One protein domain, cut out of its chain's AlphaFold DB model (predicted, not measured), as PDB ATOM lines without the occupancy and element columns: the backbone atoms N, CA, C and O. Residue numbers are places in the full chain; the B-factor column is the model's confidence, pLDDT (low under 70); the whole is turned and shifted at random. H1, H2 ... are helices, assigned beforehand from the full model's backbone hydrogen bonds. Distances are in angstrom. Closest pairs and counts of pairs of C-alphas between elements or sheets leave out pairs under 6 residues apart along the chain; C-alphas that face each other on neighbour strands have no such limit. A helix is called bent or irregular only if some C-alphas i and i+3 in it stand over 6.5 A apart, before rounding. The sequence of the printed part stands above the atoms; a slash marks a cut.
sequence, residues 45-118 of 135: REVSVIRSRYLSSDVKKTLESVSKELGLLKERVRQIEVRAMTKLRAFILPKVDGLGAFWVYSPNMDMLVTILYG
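This is residues 45 to 118 of the 135 residues of the protein "Sigma70_r4 domain-containing protein" of Alphaproteobacteria bacterium (UniProt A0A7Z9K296). One long helix, H3, makes the long axis, with H1 crossing it at residues 77 to 85 and H2 packed at its starting end. At H3's other end residues 94 to 102, of which 94 and 95 belong to H3 and 102 to H4, stick out, and from there the printed part folds back through the small H4 to H5, which is near H1 but touches no helix. The printed part has 74 residues with five named helices, H1 to H5 in order, and no named strand: all helix. It is only just compact, close to loose, with a radius of gyration of the C-alphas of 13.2 A, and elongated, spanning 40 by 23 by 17 A.

H1, residues 45 to 55, touches H3, residues 74 to 95, about perpendicular at 79 degrees; their closest C-alphas, those of Glu 46 and Ala 84, are 5.4 A apart. H1 only just touches H2, residues 63 to 70, with 3 pairs of C-alphas within 8 A, the closest those of Val 49 and Val 66 at 6.8 A. H2 touches residues 74 to 78 of H3 alone, about perpendicular at 87 degrees; the closest C-alphas, of Ser 67 and Lys 74, are 5.4 A apart. H4, residues 102 to 105, is only just apart from H3, the closest C-alphas being 8.2 A apart. H5, residues 110 to 117, is close to H1 but not clearly touching: the closest C-alphas, of Tyr 54 and Leu 112, are 7.8 A apart. Every O i to N i+4 pair is within hydrogen-bond range in H1, H2 and H5, and 16 of 18 are in H3; H4 is too short for one.

H1 begins at C-alpha 45 (226.578, 296.085, 206.551) and is 14.3 A long. H3, 32.1 A, ends at C-alpha 95 (202.744, 298.806, 209.749); it is irregular, but only just: C-alphas 91 and 94 are 6.7 A apart. H5 ends at C-alpha 117 (207.022, 280.592, 207.330).

The farthest C-alphas, of Gly 71 and Gly 98, are 40.4 A apart. The printed part has no cut and no long link. Mean pLDDT of the printed part is 73.4; residues 57 to 60 and 97 to 118 are under 70.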
ATOM      1  N   ARG A  45     225.954 296.811 205.431       89.25
ATOM      2  CA  ARG A  45     226.578 296.085 206.551       89.25
ATOM      3  C   ARG A  45     225.546 295.505 207.519       89.25
ATOM      4  O   ARG A  45     225.663 294.343 207.890       89.25
ATOM      5  N   GLU A  46     224.538 296.288 207.897       91.06
ATOM      6  CA  GLU A  46     223.422 295.829 208.738       91.06
ATOM      7  C   GLU A  46     222.650 294.693 208.049       91.06
ATOM      8  O   GLU A  46     222.440 293.642 208.653       91.06
ATOM      9  N   VAL A  47     222.324 294.849 206.760       89.62
ATOM     10  CA  VAL A  47     221.674 293.807 205.950       89.62
ATOM     11  C   VAL A  47     222.516 292.537 205.906       89.62
ATOM     12  O   VAL A  47     221.963 291.455 206.059       89.62
ATOM     13  N   SER A  48     223.837 292.636 205.740       87.44
ATOM     14  CA  SER A  48     224.702 291.453 205.707       87.44
ATOM     15  C   SER A  48     224.669 290.675 207.024       87.44
ATOM     16  O   SER A  48     224.547 289.455 206.998       87.44
ATOM     17  N   VAL A  49     224.732 291.363 208.170       87.75
ATOM     18  CA  VAL A  49     224.654 290.716 209.491       87.75
ATOM     19  C   VAL A  49     223.297 290.036 209.678       87.75
ATOM     20  O   VAL A  49     223.241 288.864 210.052       87.75
ATOM     21  N   ILE A  50     222.205 290.745 209.371       86.50
ATOM     22  CA  ILE A  50     220.843 290.219 209.507       86.50
ATOM     23  C   ILE A  50     220.604 289.043 208.556       86.50
ATOM     24  O   ILE A  50     220.061 288.019 208.964       86.50
ATOM     25  N   ARG A  51     221.057 289.141 207.303       84.69
ATOM     26  CA  ARG A  51     220.896 288.083 206.305       84.69
ATOM     27  C   ARG A  51     221.652 286.826 206.708       84.69
ATOM     28  O   ARG A  51     221.038 285.767 206.768       84.69
ATOM     29  N   SER A  52     222.929 286.961 207.069       82.69
ATOM     30  CA  SER A  52     223.776 285.838 207.478       82.69
ATOM     31  C   SER A  52     223.229 285.097 208.695       82.69
ATOM     32  O   SER A  52     223.318 283.870 208.744       82.69
ATOM     33  N   ARG A  53     222.649 285.817 209.662       81.75
ATOM     34  CA  ARG A  53     222.157 285.227 210.916       81.75
ATOM     35  C   ARG A  53     220.717 284.735 210.857       81.75
ATOM     36  O   ARG A  53     220.383 283.837 211.627       81.75
ATOM     37  N   TYR A  54     219.878 285.320 210.002       74.75
ATOM     38  CA  TYR A  54     218.424 285.150 210.113       74.75
ATOM     39  C   TYR A  54     217.678 284.869 208.811       74.75
ATOM     40  O   TYR A  54     216.601 284.289 208.877       74.75
ATOM     41  N   LEU A  55     218.205 285.274 207.651       72.44
ATOM     42  CA  LEU A  55     217.584 284.961 206.353       72.44
ATOM     43  C   LEU A  55     218.311 283.851 205.588       72.44
ATOM     44  O   LEU A  55     217.876 283.481 204.499       72.44
ATOM     45  N   SER A  56     219.412 283.330 206.125       70.25
ATOM     46  CA  SER A  56     220.031 282.118 205.601       70.25
ATOM     47  C   SER A  56     219.068 280.945 205.789       70.25
ATOM     48  O   SER A  56     218.535 280.755 206.878       70.25
ATOM     49  N   SER A  57     218.855 280.163 204.731       55.84
ATOM     50  CA  SER A  57     218.065 278.922 204.773       55.84
ATOM     51  C   SER A  57     218.725 277.810 205.604       55.84
ATOM     52  O   SER A  57     218.091 276.794 205.862       55.84
ATOM     53  N   ASP A  58     219.985 278.009 205.997       58.31
ATOM     54  CA  ASP A  58     220.816 277.089 206.777       58.31
ATOM     55  C   ASP A  58     220.824 277.446 208.283       58.31
ATOM     56  O   ASP A  58     220.166 278.395 208.722       58.31
ATOM     57  N   VAL A  59     221.597 276.711 209.086       64.88
ATOM     58  CA  VAL A  59     221.834 276.988 210.508       64.88
ATOM     59  C   VAL A  59     222.256 278.445 210.721       64.88
ATOM     60  O   VAL A  59     223.083 279.004 209.997       64.88
ATOM     61  N   LYS A  60     221.699 279.072 211.769       66.62
ATOM     62  CA  LYS A  60     222.042 280.446 212.162       66.62
ATOM     63  C   LYS A  60     223.556 280.574 212.328       66.62
ATOM     64  O   LYS A  60     224.128 280.017 213.268       66.62
ATOM     65  N   LYS A  61     224.200 281.354 211.453       76.12
ATOM     66  CA  LYS A  61     225.642 281.606 211.548       76.12
ATOM     67  C   LYS A  61     225.983 282.221 212.906       76.12
ATOM     68  O   LYS A  61     225.351 283.180 213.371       76.12
ATOM     69  N   THR A  62     227.007 281.672 213.551       84.56
ATOM     70  CA  THR A  62     227.513 282.195 214.823       84.56
ATOM     71  C   THR A  62     228.078 283.603 214.630       84.56
ATOM     72  O   THR A  62     228.510 283.972 213.536       84.56
ATOM     73  N   LEU A  63     228.104 284.405 215.701       84.38
ATOM     74  CA  LEU A  63     228.696 285.750 215.654       84.38
ATOM     75  C   LEU A  63     230.153 285.715 215.169       84.38
ATOM     76  O   LEU A  63     230.584 286.641 214.496       84.38
ATOM     77  N   GLU A  64     230.884 284.642 215.481       84.19
ATOM     78  CA  GLU A  64     232.279 284.443 215.072       84.19
ATOM     79  C   GLU A  64     232.433 284.168 213.576       84.19
ATOM     80  O   GLU A  64     233.366 284.661 212.947       84.19
ATOM     81  N   SER A  65     231.509 283.414 212.978       84.50
ATOM     82  CA  SER A  65     231.505 283.201 211.529       84.50
ATOM     83  C   SER A  65     231.226 284.514 210.793       84.50
ATOM     84  O   SER A  65     231.969 284.889 209.889       84.50
ATOM     85  N   VAL A  66     230.231 285.274 211.262       86.19
ATOM     86  CA  VAL A  66     229.873 286.577 210.682       86.19
ATOM     87  C   VAL A  66     230.986 287.609 210.877       86.19
ATOM     88  O   VAL A  66     231.253 288.407 209.982       86.19
ATOM     89  N   SER A  67     231.664 287.594 212.027       88.00
ATOM     90  CA  SER A  67     232.782 288.499 212.300       88.00
ATOM     91  C   SER A  67     233.965 288.228 211.370       88.00
ATOM     92  O   SER A  67     234.544 289.177 210.845       88.00
ATOM     93  N   LYS A  68     234.265 286.950 211.090       87.94
ATOM     94  CA  LYS A  68     235.281 286.549 210.104       87.94
ATOM     95  C   LYS A  68     234.904 286.967 208.681       87.94
ATOM     96  O   LYS A  68     235.735 287.559 208.005       87.94
ATOM     97  N   GLU A  69     233.665 286.727 208.247       86.31
ATOM     98  CA  GLU A  69     233.202 287.116 206.901       86.31
ATOM     99  C   GLU A  69     233.244 288.632 206.668       86.31
ATOM    100  O   GLU A  69     233.552 289.084 205.569       86.31
ATOM    101  N   LEU A  70     232.937 289.426 207.696       85.06
ATOM    102  CA  LEU A  70     232.892 290.885 207.588       85.06
ATOM    103  C   LEU A  70     234.222 291.573 207.926       85.06
ATOM    104  O   LEU A  70     234.304 292.796 207.802       85.06
ATOM    105  N   GLY A  71     235.233 290.828 208.382       89.12
ATOM    106  CA  GLY A  71     236.491 291.396 208.879       89.12
ATOM    107  C   GLY A  71     236.292 292.323 210.086       89.12
ATOM    108  O   GLY A  71     236.991 293.323 210.228       89.12
ATOM    109  N   LEU A  72     235.295 292.038 210.929       88.44
ATOM    110  CA  LEU A  72     234.937 292.841 212.100       88.44
ATOM    111  C   LEU A  72     235.167 292.058 213.393       88.44
ATOM    112  O   LEU A  72     235.254 290.836 213.399       88.44
ATOM    113  N   LEU A  73     235.205 292.769 214.518       90.56
ATOM    114  CA  LEU A  73     235.209 292.143 215.840       90.56
ATOM    115  C   LEU A  73     233.826 291.572 216.187       90.56
ATOM    116  O   LEU A  73     232.797 292.127 215.794       90.56
ATOM    117  N   LYS A  74     233.803 290.512 217.003       89.31
ATOM    118  CA  LYS A  74     232.575 289.850 217.486       89.31
ATOM    119  C   LYS A  74     231.599 290.837 218.135       89.31
ATOM    120  O   LYS A  74     230.425 290.871 217.772       89.31
ATOM    121  N   GLU A  75     232.095 291.694 219.026       88.44
ATOM    122  CA  GLU A  75     231.263 292.711 219.685       88.44
ATOM    123  C   GLU A  75     230.760 293.768 218.698       88.44
ATOM    124  O   GLU A  75     229.619 294.224 218.778       88.44
ATOM    125  N   ARG A  76     231.563 294.110 217.683       89.88
ATOM    126  CA  ARG A  76     231.135 295.050 216.645       89.88
ATOM    127  C   ARG A  76     229.987 294.484 215.811       89.88
ATOM    128  O   ARG A  76     229.055 295.219 215.499       89.88
ATOM    129  N   VAL A  77     230.026 293.191 215.489       88.50
ATOM    130  CA  VAL A  77     228.912 292.494 214.828       88.50
ATOM    131  C   VAL A  77     227.669 292.494 215.715       88.50
ATOM    132  O   VAL A  77     226.594 292.826 215.223       88.50
ATOM    133  N   ARG A  78     227.807 292.216 217.018       87.56
ATOM    134  CA  ARG A  78     226.692 292.269 217.979       87.56
ATOM    135  C   ARG A  78     226.047 293.657 218.036       87.56
ATOM    136  O   ARG A  78     224.824 293.763 218.004       87.56
ATOM    137  N   GLN A  79     226.835 294.730 218.066       89.62
ATOM    138  CA  GLN A  79     226.300 296.096 218.032       89.62
ATOM    139  C   GLN A  79     225.538 296.391 216.735       89.62
ATOM    140  O   GLN A  79     224.469 297.002 216.768       89.62
ATOM    141  N   ILE A  80     226.079 295.959 215.591       90.06
ATOM    142  CA  ILE A  80     225.418 296.115 214.290       90.06
ATOM    143  C   ILE A  80     224.103 295.331 214.269       90.06
ATOM    144  O   ILE A  80     223.098 295.875 213.827       90.06
ATOM    145  N   GLU A  81     224.087 294.103 214.787       86.44
ATOM    146  CA  GLU A  81     222.885 293.275 214.912       86.44
ATOM    147  C   GLU A  81     221.805 293.963 215.741       86.44
ATOM    148  O   GLU A  81     220.691 294.133 215.256       86.44
ATOM    149  N   VAL A  82     222.134 294.417 216.954       86.50
ATOM    150  CA  VAL A  82     221.172 295.102 217.831       86.50
ATOM    151  C   VAL A  82     220.618 296.351 217.146       86.50
ATOM    152  O   VAL A  82     219.407 296.549 217.108       86.50
ATOM    153  N   ARG A  83     221.481 297.174 216.538       88.44
ATOM    154  CA  ARG A  83     221.056 298.399 215.846       88.44
ATOM    155  C   ARG A  83     220.157 298.107 214.642       88.44
ATOM    156  O   ARG A  83     219.115 298.744 214.488       88.44
ATOM    157  N   ALA A  84     220.556 297.148 213.810       88.38
ATOM    158  CA  ALA A  84     219.807 296.704 212.643       88.38
ATOM    159  C   ALA A  84     218.421 296.178 213.043       88.38
ATOM    160  O   ALA A  84     217.414 296.545 212.440       88.38
ATOM    161  N   MET A  85     218.367 295.377 214.108       83.69
ATOM    162  CA  MET A  85     217.133 294.823 214.661       83.69
ATOM    163  C   MET A  85     216.207 295.905 215.202       83.69
ATOM    164  O   MET A  85     215.012 295.882 214.911       83.69
ATOM    165  N   THR A  86     216.738 296.875 215.946       86.00
ATOM    166  CA  THR A  86     215.946 297.995 216.467       86.00
ATOM    167  C   THR A  86     215.314 298.806 215.337       86.00
ATOM    168  O   THR A  86     214.120 299.092 215.395       86.00
ATOM    169  N   LYS A  87     216.069 299.112 214.272       86.94
ATOM    170  CA  LYS A  87     215.527 299.798 213.084       86.94
ATOM    171  C   LYS A  87     214.445 298.978 212.389       86.94
ATOM    172  O   LYS A  87     213.385 299.507 212.067       86.94
ATOM    173  N   LEU A  88     214.696 297.684 212.193       85.50
ATOM    174  CA  LEU A  88     213.754 296.794 211.524       85.50
ATOM    175  C   LEU A  88     212.434 296.689 212.304       85.50
ATOM    176  O   LEU A  88     211.360 296.793 211.716       85.50
ATOM    177  N   ARG A  89     212.508 296.557 213.636       81.62
ATOM    178  CA  ARG A  89     211.339 296.578 214.529       81.62
ATOM    179  C   ARG A  89     210.589 297.903 214.427       81.62
ATOM    180  O   ARG A  89     209.388 297.882 214.190       81.62
ATOM    181  N   ALA A  90     211.282 299.036 214.529       83.94
ATOM    182  CA  ALA A  90     210.663 300.358 214.417       83.94
ATOM    183  C   ALA A  90     209.966 300.579 213.062       83.94
ATOM    184  O   ALA A  90     208.954 301.270 212.997       83.94
ATOM    185  N   PHE A  91     210.469 299.970 211.984       85.75
ATOM    186  CA  PHE A  91     209.842 300.059 210.668       85.75
ATOM    187  C   PHE A  91     208.598 299.173 210.526       85.75
ATOM    188  O   PHE A  91     207.611 299.608 209.924       85.75
ATOM    189  N   ILE A  92     208.663 297.934 211.031       82.19
ATOM    190  CA  ILE A  92     207.620 296.916 210.846       82.19
ATOM    191  C   ILE A  92     206.471 297.107 211.839       82.19
ATOM    192  O   ILE A  92     205.320 297.072 211.418       82.19
ATOM    193  N   LEU A  93     206.764 297.336 213.123       77.38
ATOM    194  CA  LEU A  93     205.758 297.431 214.191       77.38
ATOM    195  C   LEU A  93     204.578 298.368 213.871       77.38
ATOM    196  O   LEU A  93     203.447 297.918 213.998       77.38
ATOM    197  N   PRO A  94     204.776 299.617 213.401       80.31
ATOM    198  CA  PRO A  94     203.651 300.511 213.112       80.31
ATOM    199  C   PRO A  94     202.855 300.126 211.855       80.31
ATOM    200  O   PRO A  94     201.797 300.691 211.615       80.31
ATOM    201  N   LYS A  95     203.371 299.218 211.017       79.06
ATOM    202  CA  LYS A  95     202.744 298.806 209.749       79.06
ATOM    203  C   LYS A  95     202.013 297.471 209.850       79.06
ATOM    204  O   LYS A  95     201.374 297.055 208.888       79.06
ATOM    205  N   VAL A  96     202.146 296.778 210.978       70.06
ATOM    206  CA  VAL A  96     201.453 295.519 211.232       70.06
ATOM    207  C   VAL A  96     200.304 295.798 212.190       70.06
ATOM    208  O   VAL A  96     200.488 295.849 213.402       70.06
ATOM    209  N   ASP A  97     199.123 296.011 211.618       59.28
ATOM    210  CA  ASP A  97     197.890 296.245 212.367       59.28
ATOM    211  C   ASP A  97     197.529 294.989 213.189       59.28
ATOM    212  O   ASP A  97     197.524 293.871 212.666       59.28
ATOM    213  N   GLY A  98     197.302 295.144 214.497       57.03
ATOM    214  CA  GLY A  98     196.737 294.086 215.348       57.03
ATOM    215  C   GLY A  98     197.694 293.051 215.961       57.03
ATOM    216  O   GLY A  98     197.238 292.163 216.680       57.03
ATOM    217  N   LEU A  99     199.013 293.151 215.783       51.12
ATOM    218  CA  LEU A  99     199.970 292.319 216.529       51.12
ATOM    219  C   LEU A  99     200.298 292.990 217.876       51.12
ATOM    220  O   LEU A  99     201.354 293.585 218.079       51.12
ATOM    221  N   GLY A 100     199.315 292.950 218.782       43.69
ATOM    222  CA  GLY A 100     199.333 293.634 220.076       43.69
ATOM    223  C   GLY A 100     200.551 293.291 220.930       43.69
ATOM    224  O   GLY A 100     200.988 292.149 220.909       43.69
ATOM    225  N   ALA A 101     201.062 294.300 221.648       42.12
ATOM    226  CA  ALA A 101     201.884 294.341 222.878       42.12
ATOM    227  C   ALA A 101     202.920 293.227 223.198       42.12
ATOM    228  O   ALA A 101     203.995 293.533 223.708       42.12
ATOM    229  N   PHE A 102     202.665 291.963 222.871       41.78
ATOM    230  CA  PHE A 102     203.544 290.793 222.967       41.78
ATOM    231  C   PHE A 102     204.922 291.001 222.299       41.78
ATOM    232  O   PHE A 102     205.945 290.495 222.759       41.78
ATOM    233  N   TRP A 103     204.963 291.821 221.247       48.75
ATOM    234  CA  TRP A 103     206.131 292.116 220.407       48.75
ATOM    235  C   TRP A 103     207.121 293.084 221.058       48.75
ATOM    236  O   TRP A 103     208.298 293.105 220.696       48.75
ATOM    237  N   VAL A 104     206.657 293.874 222.030       45.50
ATOM    238  CA  VAL A 104     207.477 294.860 222.747       45.50
ATOM    239  C   VAL A 104     208.348 294.186 223.818       45.50
ATOM    240  O   VAL A 104     209.412 294.708 224.143       45.50
ATOM    241  N   TYR A 105     207.971 292.992 224.294       45.25
ATOM    242  CA  TYR A 105     208.620 292.338 225.439       45.25
ATOM    243  C   TYR A 105     209.425 291.071 225.116       45.25
ATOM    244  O   TYR A 105     210.160 290.603 225.984       45.25
ATOM    245  N   SER A 106     209.366 290.523 223.894       46.94
ATOM    246  CA  SER A 106     210.121 289.303 223.570       46.94
ATOM    247  C   SER A 106     211.514 289.596 222.970       46.94
ATOM    248  O   SER A 106     211.636 290.200 221.892       46.94
ATOM    249  N   PRO A 107     212.609 289.161 223.626       50.25
ATOM    250  CA  PRO A 107     213.971 289.343 223.124       50.25
ATOM    251  C   PRO A 107     214.326 288.371 221.987       50.25
ATOM    252  O   PRO A 107     215.361 288.550 221.345       50.25
ATOM    253  N   ASN A 108     213.487 287.361 221.716       54.19
ATOM    254  CA  ASN A 108     213.860 286.220 220.886       54.19
ATOM    255  C   ASN A 108     213.253 286.188 219.477       54.19
ATOM    256  O   ASN A 108     212.185 286.700 219.163       54.19
ATOM    257  N   MET A 109     214.036 285.543 218.618       52.75
ATOM    258  CA  MET A 109     214.054 285.585 217.159       52.75
ATOM    259  C   MET A 109     213.035 284.680 216.445       52.75
ATOM    260  O   MET A 109     213.092 284.524 215.227       52.75
ATOM    261  N   ASP A 110     212.114 284.090 217.200       52.38
ATOM    262  CA  ASP A 110     211.049 283.211 216.700       52.38
ATOM    263  C   ASP A 110     210.042 283.971 215.807       52.38
ATOM    264  O   ASP A 110     209.505 283.464 214.829       52.38
ATOM    265  N   MET A 111     209.924 285.277 216.053       53.78
ATOM    266  CA  MET A 111     209.104 286.236 215.315       53.78
ATOM    267  C   MET A 111     209.365 286.274 213.798       53.78
ATOM    268  O   MET A 111     208.423 286.357 213.010       53.78
ATOM    269  N   LEU A 112     210.631 286.229 213.360       55.69
ATOM    270  CA  LEU A 112     210.948 286.258 211.925       55.69
ATOM    271  C   LEU A 112     210.573 284.946 211.240       55.69
ATOM    272  O   LEU A 112     210.179 284.970 210.079       55.69
ATOM    273  N   VAL A 113     210.645 283.826 211.961       52.31
ATOM    274  CA  VAL A 113     210.207 282.520 211.462       52.31
ATOM    275  C   VAL A 113     208.684 282.511 211.319       52.31
ATOM    276  O   VAL A 113     208.184 282.131 210.265       52.31
ATOM    277  N   THR A 114     207.945 283.072 212.280       53.69
ATOM    278  CA  THR A 114     206.484 283.258 212.185       53.69
ATOM    279  C   THR A 114     206.074 284.181 211.029       53.69
ATOM    280  O   THR A 114     205.081 283.931 210.343       53.69
ATOM    281  N   ILE A 115     206.848 285.238 210.765       54.66
ATOM    282  CA  ILE A 115     206.623 286.164 209.640       54.66
ATOM    283  C   ILE A 115     206.965 285.514 208.287       54.66
ATOM    284  O   ILE A 115     206.251 285.762 207.316       54.66
ATOM    285  N   LEU A 116     208.030 284.706 208.209       54.38
ATOM    286  CA  LEU A 116     208.539 284.115 206.962       54.38
ATOM    287  C   LEU A 116     207.887 282.781 206.580       54.38
ATOM    288  O   LEU A 116     207.765 282.504 205.390       54.38
ATOM    289  N   TYR A 117     207.483 281.967 207.555       52.66
ATOM    290  CA  TYR A 117     207.022 280.592 207.330       52.66
ATOM    291  C   TYR A 117     205.560 280.355 207.709       52.66
ATOM    292  O   TYR A 117     205.057 279.262 207.473       52.66
ATOM    293  N   GLY A 118     204.863 281.348 208.277       45.94
ATOM    294  CA  GLY A 118     203.417 281.271 208.521       45.94
ATOM    295  C   GLY A 118     202.965 280.155 209.471       45.94
ATOM    296  O   GLY A 118     201.770 279.944 209.619       45.94
TER     297      GLY A 118